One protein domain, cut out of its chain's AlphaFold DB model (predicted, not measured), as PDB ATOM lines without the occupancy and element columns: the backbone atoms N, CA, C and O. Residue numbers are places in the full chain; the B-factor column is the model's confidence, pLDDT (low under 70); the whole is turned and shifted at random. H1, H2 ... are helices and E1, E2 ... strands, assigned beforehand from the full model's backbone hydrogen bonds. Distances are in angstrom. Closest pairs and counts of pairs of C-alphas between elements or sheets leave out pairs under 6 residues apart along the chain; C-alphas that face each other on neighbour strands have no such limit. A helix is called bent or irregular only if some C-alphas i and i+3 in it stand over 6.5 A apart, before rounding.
ATOM      1  N   LYS A   2      83.606  76.108 -11.974       88.00
ATOM      2  CA  LYS A   2      84.265  76.095 -10.643       88.00
ATOM      3  C   LYS A   2      84.719  77.480 -10.139       88.00
ATOM      4  O   LYS A   2      84.465  77.805  -8.989       88.00
ATOM      5  N   ILE A   3      85.314  78.310 -11.003       88.56
ATOM      6  CA  ILE A   3      85.740  79.680 -10.653       88.56
ATOM      7  C   ILE A   3      84.552  80.559 -10.226       88.56
ATOM      8  O   ILE A   3      84.648  81.259  -9.225       88.56
ATOM      9  N   ILE A   4      83.427  80.485 -10.947       90.88
ATOM     10  CA  ILE A   4      82.208  81.255 -10.648       90.88
ATOM     11  C   ILE A   4      81.620  80.800  -9.311       90.88
ATOM     12  O   ILE A   4      81.314  81.626  -8.466       90.88
ATOM     13  N   TYR A   5      81.520  79.486  -9.088       90.75
ATOM     14  CA  TYR A   5      81.002  78.935  -7.831       90.75
ATOM     15  C   TYR A   5      81.918  79.178  -6.634       90.75
ATOM     16  O   TYR A   5      81.452  79.184  -5.504       90.75
ATOM     17  N   ASN A   6      83.215  79.375  -6.853       87.62
ATOM     18  CA  ASN A   6      84.138  79.628  -5.759       87.62
ATOM     19  C   ASN A   6      84.004  81.039  -5.171       87.62
ATOM     20  O   ASN A   6      84.197  81.204  -3.970       87.62
ATOM     21  N   SER A   7      83.747  82.026  -6.028       87.25
ATOM     22  CA  SER A   7      83.685  83.440  -5.652       87.25
ATOM     23  C   SER A   7      82.642  84.173  -6.508       87.25
ATOM     24  O   SER A   7      83.013  85.005  -7.343       87.25
ATOM     25  N   PRO A   8      81.342  83.852  -6.382       91.62
ATOM     26  CA  PRO A   8      80.309  84.476  -7.209       91.62
ATOM     27  C   PRO A   8      80.251  85.997  -7.021       91.62
ATOM     28  O   PRO A   8      79.971  86.722  -7.976       91.62
ATOM     29  N   GLU A   9      80.606  86.499  -5.838       92.00
ATOM     30  CA  GLU A   9      80.629  87.928  -5.513       92.00
ATOM     31  C   GLU A   9      81.625  88.701  -6.388       92.00
ATOM     32  O   GLU A   9      81.363  89.843  -6.765       92.00
ATOM     33  N   ASP A  10      82.742  88.072  -6.781       90.44
ATOM     34  CA  ASP A  10      83.751  88.712  -7.633       90.44
ATOM     35  C   ASP A  10      83.179  89.068  -9.015       90.44
ATOM     36  O   ASP A  10      83.658  90.003  -9.662       90.44
ATOM     37  N   PHE A  11      82.145  88.351  -9.465       92.56
ATOM     38  CA  PHE A  11      81.467  88.591 -10.738       92.56
ATOM     39  C   PHE A  11      80.350  89.633 -10.647       92.56
ATOM     40  O   PHE A  11      79.907  90.115 -11.683       92.56
ATOM     41  N   LEU A  12      79.933  90.048  -9.450       92.06
ATOM     42  CA  LEU A  12      78.945  91.121  -9.286       92.06
ATOM     43  C   LEU A  12      79.549  92.527  -9.455       92.06
ATOM     44  O   LEU A  12      78.823  93.514  -9.442       92.06
ATOM     45  N   THR A  13      80.872  92.629  -9.616       88.88
ATOM     46  CA  THR A  13      81.587  93.914  -9.721       88.88
ATOM     47  C   THR A  13      81.434  94.601 -11.082       88.88
ATOM     48  O   THR A  13      81.697  95.794 -11.197       88.88
ATOM     49  N   GLU A  14      80.990  93.872 -12.106       90.25
ATOM     50  CA  GLU A  14      80.720  94.385 -13.450       90.25
ATOM     51  C   GLU A  14      79.485  93.686 -14.026       90.25
ATOM     52  O   GLU A  14      79.086  92.615 -13.564       90.25
ATOM     53  N   LYS A  15      78.906  94.255 -15.086       93.00
ATOM     54  CA  LYS A  15      77.688  93.707 -15.706       93.00
ATOM     55  C   LYS A  15      77.953  92.606 -16.733       93.00
ATOM     56  O   LYS A  15      77.055  91.814 -16.999       93.00
ATOM     57  N   LEU A  16      79.145  92.556 -17.333       96.50
ATOM     58  CA  LEU A  16      79.448  91.623 -18.420       96.50
ATOM     59  C   LEU A  16      80.873  91.072 -18.339       96.50
ATOM     60  O   LEU A  16      81.856  91.811 -18.421       96.50
ATOM     61  N   TRP A  17      80.969  89.749 -18.273       96.44
ATOM     62  CA  TRP A  17      82.230  89.021 -18.226       96.44
ATOM     63  C   TRP A  17      82.380  88.061 -19.400       96.44
ATOM     64  O   TRP A  17      81.409  87.442 -19.829       96.44
ATOM     65  N   LEU A  18      83.614  87.874 -19.862       94.50
ATOM     66  CA  LEU A  18      84.018  86.756 -20.708       94.50
ATOM     67  C   LEU A  18      84.836  85.766 -19.886       94.50
ATOM     68  O   LEU A  18      85.728  86.150 -19.124       94.50
ATOM     69  N   ILE A  19      84.565  84.483 -20.080       92.38
ATOM     70  CA  ILE A  19      85.330  83.395 -19.482       92.38
ATOM     71  C   ILE A  19      85.689  82.394 -20.589       92.38
ATOM     72  O   ILE A  19      84.793  81.732 -21.111       92.38
ATOM     73  N   PRO A  20      86.974  82.242 -20.956       89.00
ATOM     74  CA  PRO A  20      87.359  81.182 -21.875       89.00
ATOM     75  C   PRO A  20      87.130  79.810 -21.226       89.00
ATOM     76  O   PRO A  20      87.187  79.674 -20.010       89.00
ATOM     77  N   THR A  21      86.871  78.774 -22.007       86.44
ATOM     78  CA  THR A  21      86.704  77.399 -21.519       86.44
ATOM     79  C   THR A  21      87.254  76.417 -22.553       86.44
ATOM     80  O   THR A  21      87.480  76.800 -23.696       86.44
ATOM     81  N   ILE A  22      87.496  75.159 -22.175       84.00
ATOM     82  CA  ILE A  22      87.613  74.084 -23.173       84.00
ATOM     83  C   ILE A  22      86.226  73.701 -23.695       84.00
ATOM     84  O   ILE A  22      85.217  73.936 -23.012       84.00
ATOM     85  N   ARG A  23      86.179  73.128 -24.900       80.06
ATOM     86  CA  ARG A  23      84.938  72.770 -25.593       80.06
ATOM     87  C   ARG A  23      84.106  71.777 -24.786       80.06
ATOM     88  O   ARG A  23      82.918  72.017 -24.617       80.06
ATOM     89  N   GLU A  24      84.747  70.771 -24.204       82.38
ATOM     90  CA  GLU A  24      84.142  69.694 -23.403       82.38
ATOM     91  C   GLU A  24      83.451  70.219 -22.134       82.38
ATOM     92  O   GLU A  24      82.619  69.550 -21.534       82.38
ATOM     93  N   ASN A  25      83.795  71.438 -21.711       83.38
ATOM     94  CA  ASN A  25      83.214  72.108 -20.551       83.38
ATOM     95  C   ASN A  25      82.060  73.062 -20.907       83.38
ATOM     96  O   ASN A  25      81.580  73.785 -20.020       83.38
ATOM     97  N   THR A  26      81.672  73.139 -22.179       85.88
ATOM     98  CA  THR A  26      80.529  73.920 -22.677       85.88
ATOM     99  C   THR A  26      79.305  73.012 -22.693       85.88
ATOM    100  O   THR A  26      79.450  71.832 -22.976       85.88
ATOM    101  N   LEU A  27      78.123  73.540 -22.371       90.38
ATOM    102  CA  LEU A  27      76.893  72.751 -22.457       90.38
ATOM    103  C   LEU A  27      76.636  72.265 -23.890       90.38
ATOM    104  O   LEU A  27      76.814  73.032 -24.835       90.38
ATOM    105  N   GLU A  28      76.160  71.034 -24.032       87.81
ATOM    106  CA  GLU A  28      75.743  70.454 -25.310       87.81
ATOM    107  C   GLU A  28      74.241  70.662 -25.578       87.81
ATOM    108  O   GLU A  28      73.451  71.055 -24.711       87.81
ATOM    109  N   LEU A  29      73.807  70.433 -26.822       85.31
ATOM    110  CA  LEU A  29      72.421  70.704 -27.226       85.31
ATOM    111  C   LEU A  29      71.382  69.868 -26.465       85.31
ATOM    112  O   LEU A  29      70.266  70.357 -26.284       85.31
ATOM    113  N   ASN A  30      71.727  68.661 -26.028       84.75
ATOM    114  CA  ASN A  30      70.875  67.779 -25.226       84.75
ATOM    115  C   ASN A  30      70.879  68.126 -23.725       84.75
ATOM    116  O   ASN A  30      70.085  67.568 -22.971       84.75
ATOM    117  N   GLU A  31      71.733  69.050 -23.283       86.12
ATOM    118  CA  GLU A  31      71.812  69.464 -21.887       86.12
ATOM    119  C   GLU A  31      70.940  70.697 -21.619       86.12
ATOM    120  O   GLU A  31      70.939  71.688 -22.360       86.12
ATOM    121  N   ASN A  32      70.204  70.657 -20.506       80.81
ATOM    122  CA  ASN A  32      69.284  71.729 -20.120       80.81
ATOM    123  C   ASN A  32      69.985  72.916 -19.434       80.81
ATOM    124  O   ASN A  32      69.426  74.009 -19.402       80.81
ATOM    125  N   GLY A  33      71.205  72.724 -18.921       91.19
ATOM    126  CA  GLY A  33      71.906  73.686 -18.065       91.19
ATOM    127  C   GLY A  33      71.621  73.482 -16.576       91.19
ATOM    128  O   GLY A  33      71.116  72.432 -16.176       91.19
ATOM    129  N   ASP A  34      71.963  74.464 -15.740       94.50
ATOM    130  CA  ASP A  34      71.767  74.371 -14.290       94.50
ATOM    131  C   ASP A  34      71.373  75.693 -13.620       94.50
ATOM    132  O   ASP A  34      71.788  76.776 -14.021       94.50
ATOM    133  N   PHE A  35      70.558  75.587 -12.566       95.06
ATOM    134  CA  PHE A  35      70.233  76.674 -11.643       95.06
ATOM    135  C   PHE A  35      70.776  76.294 -10.267       95.06
ATOM    136  O   PHE A  35      70.312  75.314  -9.673       95.06
ATOM    137  N   LYS A  36      71.710  77.079  -9.726       94.50
ATOM    138  CA  LYS A  36      72.266  76.882  -8.378       94.50
ATOM    139  C   LYS A  36      72.245  78.175  -7.579       94.50
ATOM    140  O   LYS A  36      72.376  79.253  -8.143       94.50
ATOM    141  N   VAL A  37      72.108  78.058  -6.262       93.00
ATOM    142  CA  VAL A  37      72.290  79.176  -5.331       93.00
ATOM    143  C   VAL A  37      73.590  78.936  -4.579       93.00
ATOM    144  O   VAL A  37      73.755  77.888  -3.957       93.00
ATOM    145  N   VAL A  38      74.520  79.881  -4.667       92.38
ATOM    146  CA  VAL A  38      75.815  79.828  -3.978       92.38
ATOM    147  C   VAL A  38      75.988  81.139  -3.230       92.38
ATOM    148  O   VAL A  38      75.858  82.194  -3.838       92.38
ATOM    149  N   ASN A  39      76.237  81.084  -1.920       89.38
ATOM    150  CA  ASN A  39      76.350  82.270  -1.060       89.38
ATOM    151  C   ASN A  39      75.164  83.245  -1.227       89.38
ATOM    152  O   ASN A  39      75.348  84.448  -1.371       89.38
ATOM    153  N   ASN A  40      73.934  82.713  -1.262       89.69
ATOM    154  CA  ASN A  40      72.690  83.457  -1.528       89.69
ATOM    155  C   ASN A  40      72.615  84.169  -2.896       89.69
ATOM    156  O   ASN A  40      71.685  84.939  -3.131       89.69
ATOM    157  N   ILE A  41      73.534  83.885  -3.823       92.62
ATOM    158  CA  ILE A  41      73.520  84.402  -5.194       92.62
ATOM    159  C   ILE A  41      72.997  83.311  -6.127       92.62
ATOM    160  O   ILE A  41      73.556  82.213  -6.205       92.62
ATOM    161  N   SER A  42      71.918  83.614  -6.850       94.94
ATOM    162  CA  SER A  42      71.383  82.740  -7.897       94.94
ATOM    163  C   SER A  42      72.315  82.747  -9.107       94.94
ATOM    164  O   SER A  42      72.704  83.805  -9.592       94.94
ATOM    165  N   ILE A  43      72.652  81.575  -9.627       97.19
ATOM    166  CA  ILE A  43      73.489  81.402 -10.813       97.19
ATOM    167  C   ILE A  43      72.738  80.487 -11.768       97.19
ATOM    168  O   ILE A  43      72.404  79.354 -11.413       97.19
ATOM    169  N   ILE A  44      72.469  80.984 -12.972       97.19
ATOM    170  CA  ILE A  44      71.748  80.237 -14.002       97.19
ATOM    171  C   ILE A  44      72.678  80.053 -15.186       97.19
ATOM    172  O   ILE A  44      73.049  81.026 -15.839       97.19
ATOM    173  N   ARG A  45      73.050  78.811 -15.465       96.94
ATOM    174  CA  ARG A  45      73.879  78.439 -16.604       96.94
ATOM    175  C   ARG A  45      73.010  77.825 -17.685       96.94
ATOM    176  O   ARG A  45      72.337  76.831 -17.440       96.94
ATOM    177  N   THR A  46      73.065  78.378 -18.888       96.50
ATOM    178  CA  THR A  46      72.310  77.888 -20.044       96.50
ATOM    179  C   THR A  46      73.176  77.898 -21.295       96.50
ATOM    180  O   THR A  46      74.078  78.726 -21.432       96.50
ATOM    181  N   LEU A  47      72.878  77.002 -22.237       95.06
ATOM    182  CA  LEU A  47      73.468  77.046 -23.569       95.06
ATOM    183  C   LEU A  47      72.820  78.169 -24.386       95.06
ATOM    184  O   LEU A  47      71.597  78.207 -24.552       95.06
ATOM    185  N   ALA A  48      73.643  79.064 -24.918       94.12
ATOM    186  CA  ALA A  48      73.254  80.008 -25.947       94.12
ATOM    187  C   ALA A  48      73.459  79.393 -27.333       94.12
ATOM    188  O   ALA A  48      74.491  78.799 -27.641       94.12
ATOM    189  N   THR A  49      72.472  79.598 -28.195       90.31
ATOM    190  CA  THR A  49      72.506  79.190 -29.601       90.31
ATOM    191  C   THR A  49      72.280  80.408 -30.503       90.31
ATOM    192  O   THR A  49      71.750  81.417 -30.021       90.31
ATOM    193  N   PRO A  50      72.586  80.320 -31.813       87.25
ATOM    194  CA  PRO A  50      72.262  81.386 -32.764       87.25
ATOM    195  C   PRO A  50      70.771  81.764 -32.763       87.25
ATOM    196  O   PRO A  50      70.404  82.898 -33.066       87.25
ATOM    197  N   SER A  51      69.892  80.827 -32.387       90.62
ATOM    198  CA  SER A  51      68.472  81.098 -32.187       90.62
ATOM    199  C   SER A  51      68.231  81.672 -30.792       90.62
ATOM    200  O   SER A  51      68.205  80.943 -29.795       90.62
ATOM    201  N   LEU A  52      67.969  82.982 -30.720       91.50
ATOM    202  CA  LEU A  52      67.594  83.630 -29.462       91.50
ATOM    203  C   LEU A  52      66.337  82.993 -28.844       91.50
ATOM    204  O   LEU A  52      66.255  82.872 -27.626       91.50
ATOM    205  N   ARG A  53      65.402  82.501 -29.671       93.62
ATOM    206  CA  ARG A  53      64.215  81.763 -29.217       93.62
ATOM    207  C   ARG A  53      64.574  80.532 -28.406       93.62
ATOM    208  O   ARG A  53      64.073  80.366 -27.297       93.62
ATOM    209  N   LYS A  54      65.474  79.696 -28.931       92.44
ATOM    210  CA  LYS A  54      65.949  78.497 -28.226       92.44
ATOM    211  C   LYS A  54      66.700  78.872 -26.947       92.44
ATOM    212  O   LYS A  54      66.462  78.254 -25.916       92.44
ATOM    213  N   THR A  55      67.541  79.906 -26.995       93.62
ATOM    214  CA  THR A  55      68.290  80.397 -25.826       93.62
ATOM    215  C   THR A  55      67.359  80.867 -24.702       93.62
ATOM    216  O   THR A  55      67.527  80.452 -23.557       93.62
ATOM    217  N   ILE A  56      66.349  81.688 -25.015       95.44
ATOM    218  CA  ILE A  56      65.367  82.167 -24.031       95.44
ATOM    219  C   ILE A  56      64.520  81.006 -23.504       95.44
ATOM    220  O   ILE A  56      64.321  80.908 -22.298       95.44
ATOM    221  N   SER A  57      64.062  80.103 -24.376       94.94
ATOM    222  CA  SER A  57      63.277  78.931 -23.965       94.94
ATOM    223  C   SER A  57      64.026  78.068 -22.943       94.94
ATOM    224  O   SER A  57      63.478  77.752 -21.888       94.94
ATOM    225  N   ARG A  58      65.310  77.770 -23.192       95.19
ATOM    226  CA  ARG A  58      66.174  77.034 -22.249       95.19
ATOM    227  C   ARG A  58      66.332  77.764 -20.918       95.19
ATOM    228  O   ARG A  58      66.166  77.160 -19.863       95.19
ATOM    229  N   LEU A  59      66.583  79.074 -20.963       96.25
ATOM    230  CA  LEU A  59      66.685  79.899 -19.761       96.25
ATOM    231  C   LEU A  59      65.399  79.847 -18.920       96.25
ATOM    232  O   LEU A  59      65.461  79.637 -17.711       96.25
ATOM    233  N   ILE A  60      64.235  80.013 -19.551       95.81
ATOM    234  CA  ILE A  60      62.941  79.971 -18.859       95.81
ATOM    235  C   ILE A  60      62.647  78.574 -18.317       95.81
ATOM    236  O   ILE A  60      62.157  78.448 -17.195       95.81
ATOM    237  N   TYR A  61      63.026  77.522 -19.042       95.38
ATOM    238  CA  TYR A  61      62.895  76.149 -18.567       95.38
ATOM    239  C   TYR A  61      63.642  75.907 -17.248       95.38
ATOM    240  O   TYR A  61      63.105  75.247 -16.363       95.38
ATOM    241  N   LEU A  62      64.826  76.502 -17.064       95.38
ATOM    242  CA  LEU A  62      65.582  76.420 -15.804       95.38
ATOM    243  C   LEU A  62      64.919  77.173 -14.637       95.38
ATOM    244  O   LEU A  62      65.179  76.871 -13.471       95.38
ATOM    245  N   ILE A  63      64.067  78.153 -14.941       94.62
ATOM    246  CA  ILE A  63      63.387  79.011 -13.964       94.62
ATOM    247  C   ILE A  63      61.995  78.471 -13.600       94.62
ATOM    248  O   ILE A  63      61.504  78.749 -12.504       94.62
ATOM    249  N   LYS A  64      61.361  77.689 -14.483       94.00
ATOM    250  CA  LYS A  64      59.934  77.327 -14.413       94.00
ATOM    251  C   LYS A  64      59.483  76.696 -13.090       94.00
ATOM    252  O   LYS A  64      58.319  76.819 -12.749       94.00
ATOM    253  N   ASP A  65      60.377  76.063 -12.334       89.88
ATOM    254  CA  ASP A  65      60.057  75.395 -11.062       89.88
ATOM    255  C   ASP A  65      60.611  76.143  -9.831       89.88
ATOM    256  O   ASP A  65      60.698  75.586  -8.738       89.88
ATOM    257  N   LYS A  66      61.026  77.410  -9.985       90.50
ATOM    258  CA  LYS A  66      61.722  78.196  -8.944       90.50
ATOM    259  C   LYS A  66      60.865  79.282  -8.284       90.50
ATOM    260  O   LYS A  66      61.421  80.225  -7.732       90.50
ATOM    261  N   MET A  67      59.536  79.144  -8.295       86.56
ATOM    262  CA  MET A  67      58.567  80.132  -7.771       86.56
ATOM    263  C   MET A  67      58.940  80.727  -6.400       86.56
ATOM    264  O   MET A  67      58.772  81.920  -6.173       86.56
ATOM    265  N   THR A  68      59.469  79.919  -5.480       81.19
ATOM    266  CA  THR A  68      59.784  80.343  -4.104       81.19
ATOM    267  C   THR A  68      61.013  81.253  -3.989       81.19
ATOM    268  O   THR A  68      61.242  81.845  -2.936       81.19
ATOM    269  N   MET A  69      61.801  81.397  -5.060       81.88
ATOM    270  CA  MET A  69      63.016  82.222  -5.093       81.88
ATOM    271  C   MET A  69      62.740  83.703  -5.410       81.88
ATOM    272  O   MET A  69      63.659  84.519  -5.402       81.88
ATOM    273  N   PHE A  70      61.488  84.073  -5.689       74.69
ATOM    274  CA  PHE A  70      61.109  85.406  -6.154       74.69
ATOM    275  C   PHE A  70      60.685  86.300  -4.985       74.69
ATOM    276  O   PHE A  70      59.538  86.251  -4.553       74.69
ATOM    277  N   LYS A  71      61.620  87.107  -4.465       65.44
ATOM    278  CA  LYS A  71      61.395  87.958  -3.275       65.44
ATOM    279  C   LYS A  71      61.363  89.469  -3.562       65.44
ATOM    280  O   LYS A  71      60.735  90.210  -2.822       65.44
ATOM    281  N   ASN A  72      61.973  89.930  -4.658       72.31
ATOM    282  CA  ASN A  72      62.116  91.360  -4.987       72.31
ATOM    283  C   ASN A  72      61.064  91.847  -5.995       72.31
ATOM    284  O   ASN A  72      61.393  92.250  -7.113       72.31
ATOM    285  N   ILE A  73      59.791  91.771  -5.616       79.12
ATOM    286  CA  ILE A  73      58.639  91.927  -6.522       79.12
ATOM    287  C   ILE A  73      58.555  93.320  -7.151       79.12
ATOM    288  O   ILE A  73      58.156  93.466  -8.307       79.12
ATOM    289  N   GLU A  74      59.012  94.338  -6.427       77.88
ATOM    290  CA  GLU A  74      59.022  95.735  -6.869       77.88
ATOM    291  C   GLU A  74      59.766  95.942  -8.195       77.88
ATOM    292  O   GLU A  74      59.454  96.865  -8.945       77.88
ATOM    293  N   LYS A  75      60.712  95.053  -8.526       79.69
ATOM    294  CA  LYS A  75      61.525  95.136  -9.745       79.69
ATOM    295  C   LYS A  75      60.875  94.494 -10.983       79.69
ATOM    296  O   LYS A  75      61.462  94.548 -12.068       79.69
ATOM    297  N   ALA A  76      59.693  93.882 -10.863       77.31
ATOM    298  CA  ALA A  76      59.018  93.195 -11.966       77.31
ATOM    299  C   ALA A  76      57.998  94.065 -12.712       77.31
ATOM    300  O   ALA A  76      56.800  93.848 -12.592       77.31
ATOM    301  N   ASN A  77      58.441  94.984 -13.571       81.38
ATOM    302  CA  ASN A  77      57.525  95.888 -14.290       81.38
ATOM    303  C   ASN A  77      56.389  95.168 -15.051       81.38
ATOM    304  O   ASN A  77      55.231  95.545 -14.909       81.38
ATOM    305  N   TRP A  78      56.686  94.123 -15.833       86.94
ATOM    306  CA  TRP A  78      55.663  93.414 -16.629       86.94
ATOM    307  C   TRP A  78      54.849  92.389 -15.838       86.94
ATOM    308  O   TRP A  78      53.782  91.978 -16.282       86.94
ATOM    309  N   LEU A  79      55.374  91.928 -14.704       86.94
ATOM    310  CA  LEU A  79      54.808  90.818 -13.934       86.94
ATOM    311  C   LEU A  79      54.392  91.244 -12.518       86.94
ATOM    312  O   LEU A  79      54.086  90.384 -11.698       86.94
ATOM    313  N   LYS A  80      54.358  92.554 -12.233       86.56
ATOM    314  CA  LYS A  80      54.147  93.117 -10.891       86.56
ATOM    315  C   LYS A  80      52.877  92.579 -10.243       86.56
ATOM    316  O   LYS A  80      52.937  92.025  -9.155       86.56
ATOM    317  N   ASN A  81      51.753  92.665 -10.954       86.19
ATOM    318  CA  ASN A  81      50.449  92.231 -10.442       86.19
ATOM    319  C   ASN A  81      50.427  90.731 -10.129       86.19
ATOM    320  O   ASN A  81      49.905  90.318  -9.098       86.19
ATOM    321  N   LEU A  82      51.035  89.913 -10.992       85.56
ATOM    322  CA  LEU A  82      51.124  88.474 -10.768       85.56
ATOM    323  C   LEU A  82      51.991  88.150  -9.552       85.56
ATOM    324  O   LEU A  82      51.629  87.298  -8.748       85.56
ATOM    325  N   PHE A  83      53.145  88.801  -9.432       86.62
ATOM    326  CA  PHE A  83      54.033  88.572  -8.304       86.62
ATOM    327  C   PHE A  83      53.424  89.049  -6.986       86.62
ATOM    328  O   PHE A  83      53.541  88.326  -6.002       86.62
ATOM    329  N   ASN A  84      52.716  90.182  -6.981       86.94
ATOM    330  CA  ASN A  84      51.934  90.633  -5.829       86.94
ATOM    331  C   ASN A  84      50.888  89.581  -5.441       86.94
ATOM    332  O   ASN A  84      50.859  89.152  -4.294       86.94
ATOM    333  N   TYR A  85      50.119  89.073  -6.409       86.75
ATOM    334  CA  TYR A  85      49.146  88.007  -6.163       86.75
ATOM    335  C   TYR A  85      49.796  86.741  -5.580       86.75
ATOM    336  O   TYR A  85      49.304  86.169  -4.610       86.75
ATOM    337  N   ILE A  86      50.913  86.285  -6.156       85.62
ATOM    338  CA  ILE A  86      51.649  85.117  -5.650       85.62
ATOM    339  C   ILE A  86      52.134  85.377  -4.222       85.62
ATOM    340  O   ILE A  86      52.049  84.479  -3.386       85.62
ATOM    341  N   TYR A  87      52.602  86.589  -3.932       83.12
ATOM    342  CA  TYR A  87      53.091  86.960  -2.613       83.12
ATOM    343  C   TYR A  87      51.993  86.982  -1.560       83.12
ATOM    344  O   TYR A  87      52.128  86.317  -0.536       83.12
ATOM    345  N   GLU A  88      50.877  87.640  -1.854       84.38
ATOM    346  CA  GLU A  88      49.681  87.645  -1.007       84.38
ATOM    347  C   GLU A  88      49.137  86.234  -0.757       84.38
ATOM    348  O   GLU A  88      48.613  85.946   0.311       84.38
ATOM    349  N   LYS A  89      49.226  85.323  -1.734       83.81
ATOM    350  CA  LYS A  89      48.717  83.954  -1.560       83.81
ATOM    351  C   LYS A  89      49.705  82.999  -0.907       83.81
ATOM    352  O   LYS A  89      49.260  81.998  -0.357       83.81
ATOM    353  N   TYR A  90      51.007  83.251  -0.987       78.38
ATOM    354  CA  TYR A  90      52.018  82.313  -0.496       78.38
ATOM    355  C   TYR A  90      52.760  82.784   0.756       78.38
ATOM    356  O   TYR A  90      53.024  81.974   1.638       78.38
ATOM    357  N   PHE A  91      53.122  84.064   0.834       70.31
ATOM    358  CA  PHE A  91      53.959  84.597   1.912       70.31
ATOM    359  C   PHE A  91      53.154  85.295   3.016       70.31
ATOM    360  O   PHE A  91      53.652  85.407   4.136       70.31
ATOM    361  N   ASP A  92      51.916  85.718   2.743       71.19
ATOM    362  CA  ASP A  92      51.004  86.202   3.780       71.19
ATOM    363  C   ASP A  92      50.443  85.025   4.598       71.19
ATOM    364  O   ASP A  92      49.733  84.151   4.087       71.19
ATOM    365  N   LYS A  93      50.758  85.013   5.899       62.56
ATOM    366  CA  LYS A  93      50.336  83.965   6.840       62.56
ATOM    367  C   LYS A  93      48.814  83.867   6.968       62.56
ATOM    368  O   LYS A  93      48.329  82.777   7.260       62.56
ATOM    369  N   ALA A  94      48.073  84.950   6.720       63.31
ATOM    370  CA  ALA A  94      46.613  84.963   6.822       63.31
ATOM    371  C   ALA A  94      45.913  84.208   5.673       63.31
ATOM    372  O   ALA A  94      44.785  83.751   5.831       63.31
ATOM    373  N   ASN A  95      46.578  84.054   4.523       62.53
ATOM    374  CA  ASN A  95      45.990  83.542   3.278       62.53
ATOM    375  C   ASN A  95      46.755  82.352   2.676       62.53
ATOM    376  O   ASN A  95      46.529  82.028   1.507       62.53
ATOM    377  N   ASN A  96      47.641  81.727   3.462       63.69
ATOM    378  CA  ASN A  96      48.657  80.751   3.055       63.69
ATOM    379  C   ASN A  96      48.101  79.596   2.193       63.69
ATOM    380  O   ASN A  96      47.757  78.516   2.672       63.69
ATOM    381  N   ASN A  97      48.020  79.833   0.887       81.56
ATOM    382  CA  ASN A  97      47.460  78.939  -0.111       81.56
ATOM    383  C   ASN A  97      48.487  78.715  -1.221       81.56
ATOM    384  O   ASN A  97      48.388  79.229  -2.343       81.56
ATOM    385  N   TYR A  98      49.472  77.884  -0.886       82.56
ATOM    386  CA  TYR A  98      50.535  77.460  -1.791       82.56
ATOM    387  C   TYR A  98      50.011  76.949  -3.140       82.56
ATOM    388  O   TYR A  98      50.568  77.292  -4.182       82.56
ATOM    389  N   TYR A  99      48.924  76.172  -3.152       85.19
ATOM    390  CA  TYR A  99      48.376  75.598  -4.382       85.19
ATOM    391  C   TYR A  99      47.875  76.666  -5.358       85.19
ATOM    392  O   TYR A  99      48.145  76.568  -6.558       85.19
ATOM    393  N   ARG A 100      47.190  77.709  -4.870       86.88
ATOM    394  CA  ARG A 100      46.732  78.820  -5.724       86.88
ATOM    395  C   ARG A 100      47.903  79.618  -6.291       86.88
ATOM    396  O   ARG A 100      47.914  79.882  -7.494       86.88
ATOM    397  N   ALA A 101      48.903  79.927  -5.466       87.69
ATOM    398  CA  ALA A 101      50.122  80.602  -5.914       87.69
ATOM    399  C   ALA A 101      50.869  79.779  -6.980       87.69
ATOM    400  O   ALA A 101      51.173  80.283  -8.064       87.69
ATOM    401  N   LYS A 102      51.060  78.477  -6.727       89.25
ATOM    402  CA  LYS A 102      51.683  77.527  -7.661       89.25
ATOM    403  C   LYS A 102      50.920  77.441  -8.985       89.25
ATOM    404  O   LYS A 102      51.534  77.457 -10.049       89.25
ATOM    405  N   LYS A 103      49.586  77.400  -8.947       91.44
ATOM    406  CA  LYS A 103      48.743  77.373 -10.156       91.44
ATOM    407  C   LYS A 103      48.895  78.648 -10.990       91.44
ATOM    408  O   LYS A 103      49.013  78.557 -12.209       91.44
ATOM    409  N   ALA A 104      48.907  79.820 -10.354       90.56
ATOM    410  CA  ALA A 104      49.122  81.095 -11.043       90.56
ATOM    411  C   ALA A 104      50.517  81.171 -11.685       90.56
ATOM    412  O   ALA A 104      50.652  81.586 -12.835       90.56
ATOM    413  N   TRP A 105      51.538  80.691 -10.973       92.25
ATOM    414  CA  TRP A 105      52.905  80.605 -11.472       92.25
ATOM    415  C   TRP A 105      53.034  79.740 -12.734       92.25
ATOM    416  O   TRP A 105      53.561  80.205 -13.745       92.25
ATOM    417  N   TYR A 106      52.509  78.509 -12.714       93.62
ATOM    418  CA  TYR A 106      52.581  77.624 -13.883       93.62
ATOM    419  C   TYR A 106      51.776  78.138 -15.076       93.62
ATOM    420  O   TYR A 106      52.217  77.956 -16.207       93.62
ATOM    421  N   ARG A 107      50.645  78.818 -14.841       93.38
ATOM    422  CA  ARG A 107      49.903  79.499 -15.913       93.38
ATOM    423  C   ARG A 107      50.760  80.568 -16.587       93.38
ATOM    424  O   ARG A 107      50.924  80.523 -17.795       93.38
ATOM    425  N   MET A 108      51.401  81.449 -15.814       93.44
ATOM    426  CA  MET A 108      52.298  82.463 -16.386       93.44
ATOM    427  C   MET A 108      53.482  81.853 -17.140       93.44
ATOM    428  O   MET A 108      53.865  82.371 -18.188       93.44
ATOM    429  N   MET A 109      54.053  80.756 -16.634       94.56
ATOM    430  CA  MET A 109      55.104  80.036 -17.353       94.56
ATOM    431  C   MET A 109      54.595  79.456 -18.674       94.56
ATOM    432  O   MET A 109      55.286  79.586 -19.683       94.56
ATOM    433  N   GLY A 110      53.388  78.880 -18.686       94.94
ATOM    434  CA  GLY A 110      52.705  78.426 -19.901       94.94
ATOM    435  C   GLY A 110      52.542  79.551 -20.923       94.94
ATOM    436  O   GLY A 110      53.054  79.430 -22.036       94.94
ATOM    437  N   ASP A 111      51.961  80.680 -20.510       94.00
ATOM    438  CA  ASP A 111      51.786  81.869 -21.357       94.00
ATOM    439  C   ASP A 111      53.126  82.394 -21.898       94.00
ATOM    440  O   ASP A 111      53.217  82.879 -23.024       94.00
ATOM    441  N   LEU A 112      54.192  82.341 -21.092       95.44
ATOM    442  CA  LEU A 112      55.523  82.761 -21.524       95.44
ATOM    443  C   LEU A 112      56.106  81.804 -22.573       95.44
ATOM    444  O   LEU A 112      56.704  82.269 -23.543       95.44
ATOM    445  N   PHE A 113      55.932  80.490 -22.419       95.88
ATOM    446  CA  PHE A 113      56.334  79.530 -23.450       95.88
ATOM    447  C   PHE A 113      55.531  79.702 -24.741       95.88
ATOM    448  O   PHE A 113      56.112  79.604 -25.823       95.88
ATOM    449  N   GLU A 114      54.240  80.016 -24.650       95.81
ATOM    450  CA  GLU A 114      53.410  80.335 -25.811       95.81
ATOM    451  C   GLU A 114      53.881  81.618 -26.514       95.81
ATOM    452  O   GLU A 114      54.121  81.604 -27.723       95.81
ATOM    453  N   ASP A 115      54.143  82.695 -25.767       95.31
ATOM    454  CA  ASP A 115      54.716  83.936 -26.312       95.31
ATOM    455  C   ASP A 115      56.081  83.689 -26.989       95.31
ATOM    456  O   ASP A 115      56.376  84.272 -28.038       95.31
ATOM    457  N   ILE A 116      56.926  82.823 -26.408       94.81
ATOM    458  CA  ILE A 116      58.200  82.393 -27.008       94.81
ATOM    459  C   ILE A 116      57.937  81.607 -28.293       94.81
ATOM    460  O   ILE A 116      58.656  81.793 -29.279       94.81
ATOM    461  N   ASN A 117      56.922  80.742 -28.299       93.38
ATOM    462  CA  ASN A 117      56.601  79.906 -29.443       93.38
ATOM    463  C   ASN A 117      56.054  80.694 -30.633       93.38
ATOM    464  O   ASN A 117      56.482  80.469 -31.766       93.38
ATOM    465  N   ASN A 118      55.211  81.679 -30.350       94.56
ATOM    466  CA  ASN A 118      54.666  82.617 -31.330       94.56
ATOM    467  C   ASN A 118      55.645  83.760 -31.656       94.56
ATOM    468  O   ASN A 118      55.364  84.615 -32.488       94.56
ATOM    469  N   TRP A 119      56.804  83.781 -30.992       92.19
ATOM    470  CA  TRP A 119      57.855  84.785 -31.136       92.19
ATOM    471  C   TRP A 119      57.373  86.232 -30.963       92.19
ATOM    472  O   TRP A 119      57.841  87.153 -31.639       92.19
ATOM    473  N   ASN A 120      56.485  86.464 -29.990       90.31
ATOM    474  CA  ASN A 120      56.051  87.807 -29.604       90.31
ATOM    475  C   ASN A 120      57.161  88.525 -28.814       90.31
ATOM    476  O   ASN A 120      57.103  88.684 -27.590       90.31
ATOM    477  N   PHE A 121      58.217  88.933 -29.522       85.94
ATOM    478  CA  PHE A 121      59.494  89.323 -28.926       85.94
ATOM    479  C   PHE A 121      59.368  90.442 -27.883       85.94
ATOM    480  O   PHE A 121      60.044  90.399 -26.856       85.94
ATOM    481  N   LYS A 122      58.472  91.418 -28.094       89.19
ATOM    482  CA  LYS A 122      58.236  92.510 -27.135       89.19
ATOM    483  C   LYS A 122      57.736  91.973 -25.788       89.19
ATOM    484  O   LYS A 122      58.293  92.358 -24.757       89.19
ATOM    485  N   LYS A 123      56.735  91.079 -25.803       91.81
ATOM    486  CA  LYS A 123      56.181  90.451 -24.590       91.81
ATOM    487  C   LYS A 123      57.193  89.519 -23.935       91.81
ATOM    488  O   LYS A 123      57.449  89.653 -22.739       91.81
ATOM    489  N   VAL A 124      57.826  88.645 -24.725       93.69
ATOM    490  CA  VAL A 124      58.865  87.715 -24.251       93.69
ATOM    491  C   VAL A 124      59.966  88.478 -23.524       93.69
ATOM    492  O   VAL A 124      60.259  88.188 -22.369       93.69
ATOM    493  N   ARG A 125      60.530  89.509 -24.162       91.56
ATOM    494  CA  ARG A 125      61.585  90.343 -23.580       91.56
ATOM    495  C   ARG A 125      61.152  90.967 -22.251       91.56
ATOM    496  O   ARG A 125      61.889  90.867 -21.275       91.56
ATOM    497  N   GLY A 126      59.968  91.582 -22.197       92.19
ATOM    498  CA  GLY A 126      59.459  92.235 -20.985       92.19
ATOM    499  C   GLY A 126      59.255  91.264 -19.816       92.19
ATOM    500  O   GLY A 126      59.701  91.537 -18.694       92.19
ATOM    501  N   LYS A 127      58.643  90.105 -20.087       94.62
ATOM    502  CA  LYS A 127      58.420  89.039 -19.098       94.62
ATOM    503  C   LYS A 127      59.741  88.426 -18.613       94.62
ATOM    504  O   LYS A 127      59.950  88.327 -17.406       94.62
ATOM    505  N   VAL A 128      60.658  88.094 -19.528       95.25
ATOM    506  CA  VAL A 128      61.983  87.520 -19.213       95.25
ATOM    507  C   VAL A 128      62.802  88.474 -18.343       95.25
ATOM    508  O   VAL A 128      63.299  88.068 -17.298       95.25
ATOM    509  N   ILE A 129      62.910  89.753 -18.719       94.56
ATOM    510  CA  ILE A 129      63.656  90.742 -17.923       94.56
ATOM    511  C   ILE A 129      63.031  90.901 -16.533       94.56
ATOM    512  O   ILE A 129      63.761  90.955 -15.549       94.56
ATOM    513  N   SER A 130      61.699  90.923 -16.431       92.88
ATOM    514  CA  SER A 130      61.015  91.023 -15.134       92.88
ATOM    515  C   SER A 130      61.310  89.816 -14.240       92.88
ATOM    516  O   SER A 130      61.646  90.002 -13.075       92.88
ATOM    517  N   LEU A 131      61.262  88.592 -14.784       93.88
ATOM    518  CA  LEU A 131      61.651  87.374 -14.058       93.88
ATOM    519  C   LEU A 131      63.087  87.473 -13.530       93.88
ATOM    520  O   LEU A 131      63.349  87.219 -12.355       93.88
ATOM    521  N   LEU A 132      64.013  87.871 -14.398       94.44
ATOM    522  CA  LEU A 132      65.430  87.953 -14.068       94.44
ATOM    523  C   LEU A 132      65.730  89.052 -13.048       94.44
ATOM    524  O   LEU A 132      66.528  88.824 -12.147       94.44
ATOM    525  N   LYS A 133      65.067  90.210 -13.119       91.88
ATOM    526  CA  LYS A 133      65.240  91.282 -12.127       91.88
ATOM    527  C   LYS A 133      64.799  90.870 -10.726       91.88
ATOM    528  O   LYS A 133      65.444  91.252  -9.751       91.88
ATOM    529  N   VAL A 134      63.718  90.098 -10.617       89.31
ATOM    530  CA  VAL A 134      63.234  89.614  -9.316       89.31
ATOM    531  C   VAL A 134      64.161  88.540  -8.749       89.31
ATOM    532  O   VAL A 134      64.447  88.565  -7.553       89.31
ATOM    533  N   LEU A 135      64.654  87.628  -9.595       90.31
ATOM    534  CA  LEU A 135      65.627  86.600  -9.200       90.31
ATOM    535  C   LEU A 135      67.018  87.159  -8.888       90.31
ATOM    536  O   LEU A 135      67.754  86.553  -8.112       90.31
ATOM    537  N   ASN A 136      67.383  88.265  -9.539       91.56
ATOM    538  CA  ASN A 136      68.708  88.877  -9.526       91.56
ATOM    539  C   ASN A 136      69.871  87.868  -9.715       91.56
ATOM    540  O   ASN A 136      70.749  87.782  -8.852       91.56
ATOM    541  N   PRO A 137      69.879  87.052 -10.790       94.94
ATOM    542  CA  PRO A 137      70.889  86.023 -10.967       94.94
ATOM    543  C   PRO A 137      72.155  86.553 -11.651       94.94
ATOM    544  O   PRO A 137      72.113  87.502 -12.435       94.94
ATOM    545  N   ILE A 138      73.259  85.829 -11.467       97.56
ATOM    546  CA  ILE A 138      74.356  85.792 -12.437       97.56
ATOM    547  C   ILE A 138      73.936  84.849 -13.569       97.56
ATOM    548  O   ILE A 138      73.779  83.640 -13.361       97.56
ATOM    549  N   LEU A 139      73.761  85.386 -14.774       97.81
ATOM    550  CA  LEU A 139      73.448  84.595 -15.962       97.81
ATOM    551  C   LEU A 139      74.717  84.148 -16.671       97.81
ATOM    552  O   LEU A 139      75.478  84.969 -17.172       97.81
ATOM    553  N   VAL A 140      74.921  82.841 -16.765       97.69
ATOM    554  CA  VAL A 140      76.048  82.236 -17.467       97.69
ATOM    555  C   VAL A 140      75.559  81.658 -18.790       97.69
ATOM    556  O   VAL A 140      74.862  80.646 -18.821       97.69
ATOM    557  N   PHE A 141      75.936  82.292 -19.894       97.00
ATOM    558  CA  PHE A 141      75.717  81.760 -21.233       97.00
ATOM    559  C   PHE A 141      76.945  80.973 -21.662       97.00
ATOM    560  O   PHE A 141      77.981  81.556 -21.978       97.00
ATOM    561  N   ASP A 142      76.819  79.653 -21.691       94.81
ATOM    562  CA  ASP A 142      77.759  78.824 -22.427       94.81
ATOM    563  C   ASP A 142      77.483  79.021 -23.915       94.81
ATOM    564  O   ASP A 142      76.345  78.928 -24.365       94.81
ATOM    565  N   VAL A 143      78.512  79.339 -24.679       92.88
ATOM    566  CA  VAL A 143      78.433  79.548 -26.117       92.88
ATOM    567  C   VAL A 143      79.428  78.595 -26.740       92.88
ATOM    568  O   VAL A 143      80.594  78.589 -26.354       92.88
ATOM    569  N   HIS A 144      78.997  77.813 -27.727       88.88
ATOM    570  CA  HIS A 144      79.941  77.103 -28.589       88.88
ATOM    571  C   HIS A 144      80.803  78.105 -29.381       88.88
ATOM    572  O   HIS A 144      80.812  79.306 -29.112       88.88
ATOM    573  N   ASN A 145      81.547  77.638 -30.384       86.38
ATOM    574  CA  ASN A 145      82.394  78.524 -31.172       86.38
ATOM    575  C   ASN A 145      81.566  79.594 -31.925       86.38
ATOM    576  O   ASN A 145      81.036  79.351 -33.011       86.38
ATOM    577  N   ILE A 146      81.465  80.784 -31.321       88.75
ATOM    578  CA  ILE A 146      80.653  81.914 -31.789       88.75
ATOM    579  C   ILE A 146      81.177  82.504 -33.104       88.75
ATOM    580  O   ILE A 146      80.431  83.184 -33.802       88.75
ATOM    581  N   THR A 147      82.423  82.207 -33.497       89.06
ATOM    582  CA  THR A 147      82.961  82.632 -34.801       89.06
ATOM    583  C   THR A 147      82.215  81.989 -35.969       89.06
ATOM    584  O   THR A 147      82.194  82.547 -37.060       89.06
ATOM    585  N   LYS A 148      81.575  80.837 -35.733       89.06
ATOM    586  CA  LYS A 148      80.820  80.074 -36.736       89.06
ATOM    587  C   LYS A 148      79.347  80.483 -36.824       89.06
ATOM    588  O   LYS A 148      78.568  79.830 -37.511       89.06
ATOM    589  N   TRP A 149      78.920  81.495 -36.072       90.62
ATOM    590  CA  TRP A 149      77.523  81.917 -36.057       90.62
ATOM    591  C   TRP A 149      77.251  82.900 -37.195       90.62
ATOM    592  O   TRP A 149      77.765  84.015 -37.186       90.62
ATOM    593  N   ASN A 150      76.360  82.528 -38.116       81.62
ATOM    594  CA  ASN A 150      75.971  83.387 -39.244       81.62
ATOM    595  C   ASN A 150      75.307  84.705 -38.792       81.62
ATOM    596  O   ASN A 150      75.440  85.735 -39.451       81.62
ATOM    597  N   HIS A 151      74.608  84.700 -37.649       82.88
ATOM    598  CA  HIS A 151      73.890  85.866 -37.126       82.88
ATOM    599  C   HIS A 151      74.113  86.044 -35.619       82.88
ATOM    600  O   HIS A 151      73.422  85.454 -34.792       82.88
ATOM    601  N   THR A 152      75.061  86.903 -35.244       90.25
ATOM    602  CA  THR A 152      75.387  87.203 -33.834       90.25
ATOM    603  C   THR A 152      74.682  88.453 -33.299       90.25
ATOM    604  O   THR A 152      74.457  88.563 -32.094       90.25
ATOM    605  N   LYS A 153      74.262  89.375 -34.181       90.31
ATOM    606  CA  LYS A 153      73.690  90.689 -33.816       90.31
ATOM    607  C   LYS A 153      72.508  90.594 -32.847       90.31
ATOM    608  O   LYS A 153      72.437  91.365 -31.897       90.31
ATOM    609  N   THR A 154      71.587  89.657 -33.069       89.69
ATOM    610  CA  THR A 154      70.386  89.499 -32.232       89.69
ATOM    611  C   THR A 154      70.738  89.060 -30.812       89.69
ATOM    612  O   THR A 154      70.181  89.587 -29.852       89.69
ATOM    613  N   PHE A 155      71.695  88.139 -30.671       93.00
ATOM    614  CA  PHE A 155      72.188  87.716 -29.363       93.00
ATOM    615  C   PHE A 155      72.932  88.854 -28.658       93.00
ATOM    616  O   PHE A 155      72.641  89.131 -27.500       93.00
ATOM    617  N   VAL A 156      73.806  89.581 -29.366       94.06
ATOM    618  CA  VAL A 156      74.526  90.740 -28.806       94.06
ATOM    619  C   VAL A 156      73.556  91.797 -28.270       94.06
ATOM    620  O   VAL A 156      73.661  92.171 -27.105       94.06
ATOM    621  N   LYS A 157      72.546  92.194 -29.058       93.12
ATOM    622  CA  LYS A 157      71.510  93.148 -28.618       93.12
ATOM    623  C   LYS A 157      70.737  92.661 -27.391       93.12
ATOM    624  O   LYS A 157      70.361  93.461 -26.542       93.12
ATOM    625  N   PHE A 158      70.488  91.356 -27.284       93.62
ATOM    626  CA  PHE A 158      69.833  90.784 -26.110       93.62
ATOM    627  C   PHE A 158      70.718  90.869 -24.859       93.62
ATOM    628  O   PHE A 158      70.230  91.270 -23.805       93.62
ATOM    629  N   ILE A 159      72.015  90.568 -24.972       95.75
ATOM    630  CA  ILE A 159      72.984  90.744 -23.876       95.75
ATOM    631  C   ILE A 159      73.074  92.220 -23.455       95.75
ATOM    632  O   ILE A 159      73.026  92.528 -22.265       95.75
ATOM    633  N   GLU A 160      73.142  93.148 -24.411       94.88
ATOM    634  CA  GLU A 160      73.111  94.591 -24.133       94.88
ATOM    635  C   GLU A 160      71.836  95.003 -23.387       94.88
ATOM    636  O   GLU A 160      71.900  95.748 -22.413       94.88
ATOM    637  N   GLU A 161      70.674  94.492 -23.787       94.00
ATOM    638  CA  GLU A 161      69.410  94.785 -23.113       94.00
ATOM    639  C   GLU A 161      69.382  94.253 -21.672       94.00
ATOM    640  O   GLU A 161      68.949  94.955 -20.755       94.00
ATOM    641  N   LEU A 162      69.864  93.027 -21.453       95.56
ATOM    642  CA  LEU A 162      69.962  92.441 -20.117       95.56
ATOM    643  C   LEU A 162      70.901  93.264 -19.216       95.56
ATOM    644  O   LEU A 162      70.529  93.605 -18.094       95.56
ATOM    645  N   THR A 163      72.075  93.661 -19.719       94.88
ATOM    646  CA  THR A 163      73.026  94.494 -18.953       94.88
ATOM    647  C   THR A 163      72.511  95.911 -18.683       94.88
ATOM    648  O   THR A 163      72.749  96.446 -17.599       94.88
ATOM    649  N   LYS A 164      71.751  96.523 -19.605       94.12
ATOM    650  CA  LYS A 164      71.046  97.800 -19.358       94.12
ATOM    651  C   LYS A 164      70.037  97.702 -18.215       94.12
ATOM    652  O   LYS A 164      69.733  98.702 -17.580       94.12
ATOM    653  N   ASN A 165      69.537  96.499 -17.954       92.50
ATOM    654  CA  ASN A 165      68.600  96.188 -16.884       92.50
ATOM    655  C   ASN A 165      69.287  95.663 -15.608       92.50
ATOM    656  O   ASN A 165      68.619  95.032 -14.790       92.50
ATOM    657  N   ASP A 166      70.589  95.927 -15.448       91.56
ATOM    658  CA  ASP A 166      71.413  95.575 -14.279       91.56
ATOM    659  C   ASP A 166      71.538  94.072 -14.004       91.56
ATOM    660  O   ASP A 166      71.868  93.655 -12.896       91.56
ATOM    661  N   ILE A 167      71.314  93.242 -15.023       94.75
ATOM    662  CA  ILE A 167      71.518  91.797 -14.920       94.75
ATOM    663  C   ILE A 167      72.991  91.498 -15.208       94.75
ATOM    664  O   ILE A 167      73.518  91.886 -16.255       94.75
ATOM    665  N   VAL A 168      73.646  90.796 -14.283       96.81
ATOM    666  CA  VAL A 168      75.045  90.373 -14.419       96.81
ATOM    667  C   VAL A 168      75.129  89.167 -15.346       96.81
ATOM    668  O   VAL A 168      74.442  88.163 -15.149       96.81
ATOM    669  N   ILE A 169      75.998  89.254 -16.348       97.88
ATOM    670  CA  ILE A 169      76.143  88.243 -17.392       97.88
ATOM    671  C   ILE A 169      77.586  87.764 -17.474       97.88
ATOM    672  O   ILE A 169      78.537  88.542 -17.437       97.88
ATOM    673  N   ILE A 170      77.745  86.461 -17.661       97.25
ATOM    674  CA  ILE A 170      79.003  85.798 -17.962       97.25
ATOM    675  C   ILE A 170      78.820  85.032 -19.270       97.25
ATOM    676  O   ILE A 170      77.980  84.143 -19.367       97.25
ATOM    677  N   ILE A 171      79.633  85.340 -20.270       96.38
ATOM    678  CA  ILE A 171      79.698  84.599 -21.526       96.38
ATOM    679  C   ILE A 171      80.890  83.654 -21.442       96.38
ATOM    680  O   ILE A 171      82.045  84.085 -21.395       96.38
ATOM    681  N   ARG A 172      80.607  82.356 -21.407       93.56
ATOM    682  CA  ARG A 172      81.611  81.299 -21.467       93.56
ATOM    683  C   ARG A 172      81.762  80.832 -22.904       93.56
ATOM    684  O   ARG A 172      80.786  80.388 -23.490       93.56
ATOM    685  N   CYS A 173      82.960  80.911 -23.470       91.31
ATOM    686  CA  CYS A 173      83.212  80.469 -24.844       91.31
ATOM    687  C   CYS A 173      84.544  79.716 -24.964       91.31
ATOM    688  O   CYS A 173      85.420  79.903 -24.118       91.31
ATOM    689  N   PRO A 174      84.722  78.868 -25.993       88.88
ATOM    690  CA  PRO A 174      85.997  78.222 -26.263       88.88
ATOM    691  C   PRO A 174      87.153  79.226 -26.334       88.88
ATOM    692  O   PRO A 174      86.975  80.347 -26.819       88.88
ATOM    693  N   ILE A 175      88.333  78.842 -25.837       87.12
ATOM    694  CA  ILE A 175      89.495  79.742 -25.757       87.12
ATOM    695  C   ILE A 175      89.884  80.307 -27.128       87.12
ATOM    696  O   ILE A 175      90.229  81.481 -27.225       87.12
ATOM    697  N   GLU A 176      89.734  79.523 -28.192       86.44
ATOM    698  CA  GLU A 176      89.979  79.926 -29.575       86.44
ATOM    699  C   GLU A 176      88.998  80.998 -30.088       86.44
ATOM    700  O   GLU A 176      89.297  81.714 -31.040       86.44
ATOM    701  N   ALA A 177      87.835  81.148 -29.449       89.94
ATOM    702  CA  ALA A 177      86.810  82.125 -29.813       89.94
ATOM    703  C   ALA A 177      86.868  83.407 -28.963       89.94
ATOM    704  O   ALA A 177      86.075  84.329 -29.187       89.94
ATOM    705  N   ILE A 178      87.782  83.493 -27.985       89.69
ATOM    706  CA  ILE A 178      87.792  84.577 -26.991       89.69
ATOM    707  C   ILE A 178      88.014  85.955 -27.620       89.69
ATOM    708  O   ILE A 178      87.364  86.922 -27.227       89.69
ATOM    709  N   ASP A 179      88.888  86.063 -28.621       90.31
ATOM    710  CA  ASP A 179      89.203  87.353 -29.238       90.31
ATOM    711  C   ASP A 179      88.080  87.839 -30.153       90.31
ATOM    712  O   ASP A 179      87.783  89.033 -30.193       90.31
ATOM    713  N   TYR A 180      87.376  86.922 -30.818       93.75
ATOM    714  CA  TYR A 180      86.149  87.265 -31.531       93.75
ATOM    715  C   TYR A 180      85.038  87.691 -30.558       93.75
ATOM    716  O   TYR A 180      84.366  88.695 -30.796       93.75
ATOM    717  N   ALA A 181      84.891  87.004 -29.420       93.12
ATOM    718  CA  ALA A 181      83.942  87.398 -28.380       93.12
ATOM    719  C   ALA A 181      84.248  88.798 -27.813       93.12
ATOM    720  O   ALA A 181      83.329  89.602 -27.676       93.12
ATOM    721  N   LYS A 182      85.520  89.148 -27.572       93.31
ATOM    722  CA  LYS A 182      85.918  90.514 -27.166       93.31
ATOM    723  C   LYS A 182      85.537  91.573 -28.204       93.31
ATOM    724  O   LYS A 182      85.126  92.666 -27.831       93.31
ATOM    725  N   LYS A 183      85.657  91.260 -29.502       94.00
ATOM    726  CA  LYS A 183      85.243  92.175 -30.582       94.00
ATOM    727  C   LYS A 183      83.730  92.406 -30.585       94.00
ATOM    728  O   LYS A 183      83.301  93.539 -30.798       94.00
ATOM    729  N   LEU A 184      82.939  91.358 -30.341       93.75
ATOM    730  CA  LEU A 184      81.477  91.455 -30.253       93.75
ATOM    731  C   LEU A 184      81.014  92.182 -28.986       93.75
ATOM    732  O   LEU A 184      80.105  93.004 -29.046       93.75
ATOM    733  N   PHE A 185      81.646  91.897 -27.850       93.75
ATOM    734  CA  PHE A 185      81.274  92.416 -26.539       93.75
ATOM    735  C   PHE A 185      82.363  93.351 -26.009       93.75
ATOM    736  O   PHE A 185      83.076  93.017 -25.066       93.75
ATOM    737  N   LYS A 186      82.494  94.540 -26.614       87.31
ATOM    738  CA  LYS A 186      83.589  95.490 -26.326       87.31
ATOM    739  C   LYS A 186      83.731  95.871 -24.847       87.31
ATOM    740  O   LYS A 186      84.838  96.109 -24.383       87.31
ATOM    741  N   ASN A 187      82.621  95.899 -24.108       89.25
ATOM    742  CA  ASN A 187      82.601  96.252 -22.684       89.25
ATOM    743  C   ASN A 187      82.865  95.055 -21.755       89.25
ATOM    744  O   ASN A 187      82.925  95.226 -20.539       89.25
ATOM    745  N   ALA A 188      82.985  93.844 -22.300       92.00
ATOM    746  CA  ALA A 188      83.153  92.645 -21.500       92.00
ATOM    747  C   ALA A 188      84.595  92.499 -21.009       92.00
ATOM    748  O   ALA A 188      85.554  92.622 -21.774       92.00
ATOM    749  N   LYS A 189      84.750  92.183 -19.723       91.19
ATOM    750  CA  LYS A 189      86.060  91.981 -19.086       91.19
ATOM    751  C   LYS A 189      86.299  90.504 -18.795       91.19
ATOM    752  O   LYS A 189      85.366  89.714 -18.723       91.19
ATOM    753  N   ILE A 190      87.554  90.115 -18.590       90.44
ATOM    754  CA  ILE A 190      87.893  88.798 -18.033       90.44
ATOM    755  C   ILE A 190      88.206  88.997 -16.555       90.44
ATOM    756  O   ILE A 190      89.039  89.837 -16.214       90.44
ATOM    757  N   ASN A 191      87.564  88.228 -15.675       89.62
ATOM    758  CA  ASN A 191      87.762  88.362 -14.232       89.62
ATOM    759  C   ASN A 191      89.065  87.681 -13.778       89.62
ATOM    760  O   ASN A 191      89.066  86.589 -13.205       89.62
TER     761      ASN A 191
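AT A GLANCE: This is residues 2 to 191 of the 356 residues of an uncharacterized protein of Methanotorris formicicus Mc-S-70 (UniProt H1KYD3). A strongly twisted sheet of five strands has H3 and H7 over one face and H8 over its E1 and E5 side, with the short H1 on the face opposite H3. Beyond H3, H5 and H6 join it in an up-and-down bundle, and the H4 and H5 hairpin reaches away from the sheet. The printed part has 190 residues, with eight named helices and five named strands in the order H1 H2 E1 E2 E3 H3 H4 H5 H6 E4 H7 E5 H8. The mixed sheet runs E1 E5 E4 E3 E2; the class is mixed, helices and strands. It is compact, radius of gyration of the C-alphas 16.9 A, spanning 56 by 37 by 30 A.

HOW THE PARTS SIT: Start at H1, residues 2 to 6, close but not clearly touching H2, residues 8 to 13: the closest C-alphas, Ile 4 and Phe 11, are 7.4 A apart. Next find the edge strand E1, residues 16 to 21, parallel to E5, residues 168 to 174, with N 17 and O 169 at 2.8 A. E2, residues 34 to 38, forms an antiparallel hairpin with E3, residues 41 to 48, N 36 and O 43 at 2.9 A. H3, residues 52 to 63, is on the sheet at a height of 8.1 A. H4, residues 80 to 90, touches H5, residues 98 to 117, in a helical hairpin; the closest C-alphas, Ile 86 and Ala 101, are 4.8 A apart. H5, with residues 109 to 117 alone, touches H3 at a shallow tilt of 10 degrees, opposite ways, closest at the C-alphas of Arg 53 and Ile 116, 6.4 A. H6, residues 121 to 135, only grazes the sheet. E4, residues 138 to 143, is parallel to E3, N 44 and O 138 at 3.0 A, and to E5, N 170 and O 139 at 2.8 A. H7, residues 153 to 164, makes a right-handed strand-helix-strand unit, a helix linking parallel neighbours, with E4 and E5. H8, residues 175 to 184, is irregular, C-alphas 176 and 179 being 7.5 A apart. Every O i to N i+4 pair is within hydrogen-bond range but in H2, 0 of 2 with 2 of 3 O i to N i+3, and H8, 4 of 6.

IN THESE COORDINATES: Find C-alpha 2 at (84.265, 76.095, -10.643), where H1 begins. H5 runs 28.4 A from C-alpha 98 at (50.535, 77.460, -1.791); H6 spans 20.8 A and E3 21.2 A. H8 ends at C-alpha 184, (81.477, 91.455, -30.253).

THE WHOLE: The C-alphas farthest apart, Ala 94 and Glu 176, are 56.8 A apart. The printed part has no cut; the long links are E1 to E2 and H3 to H4. Residues 71 and 93 to 96 have pLDDT under 70.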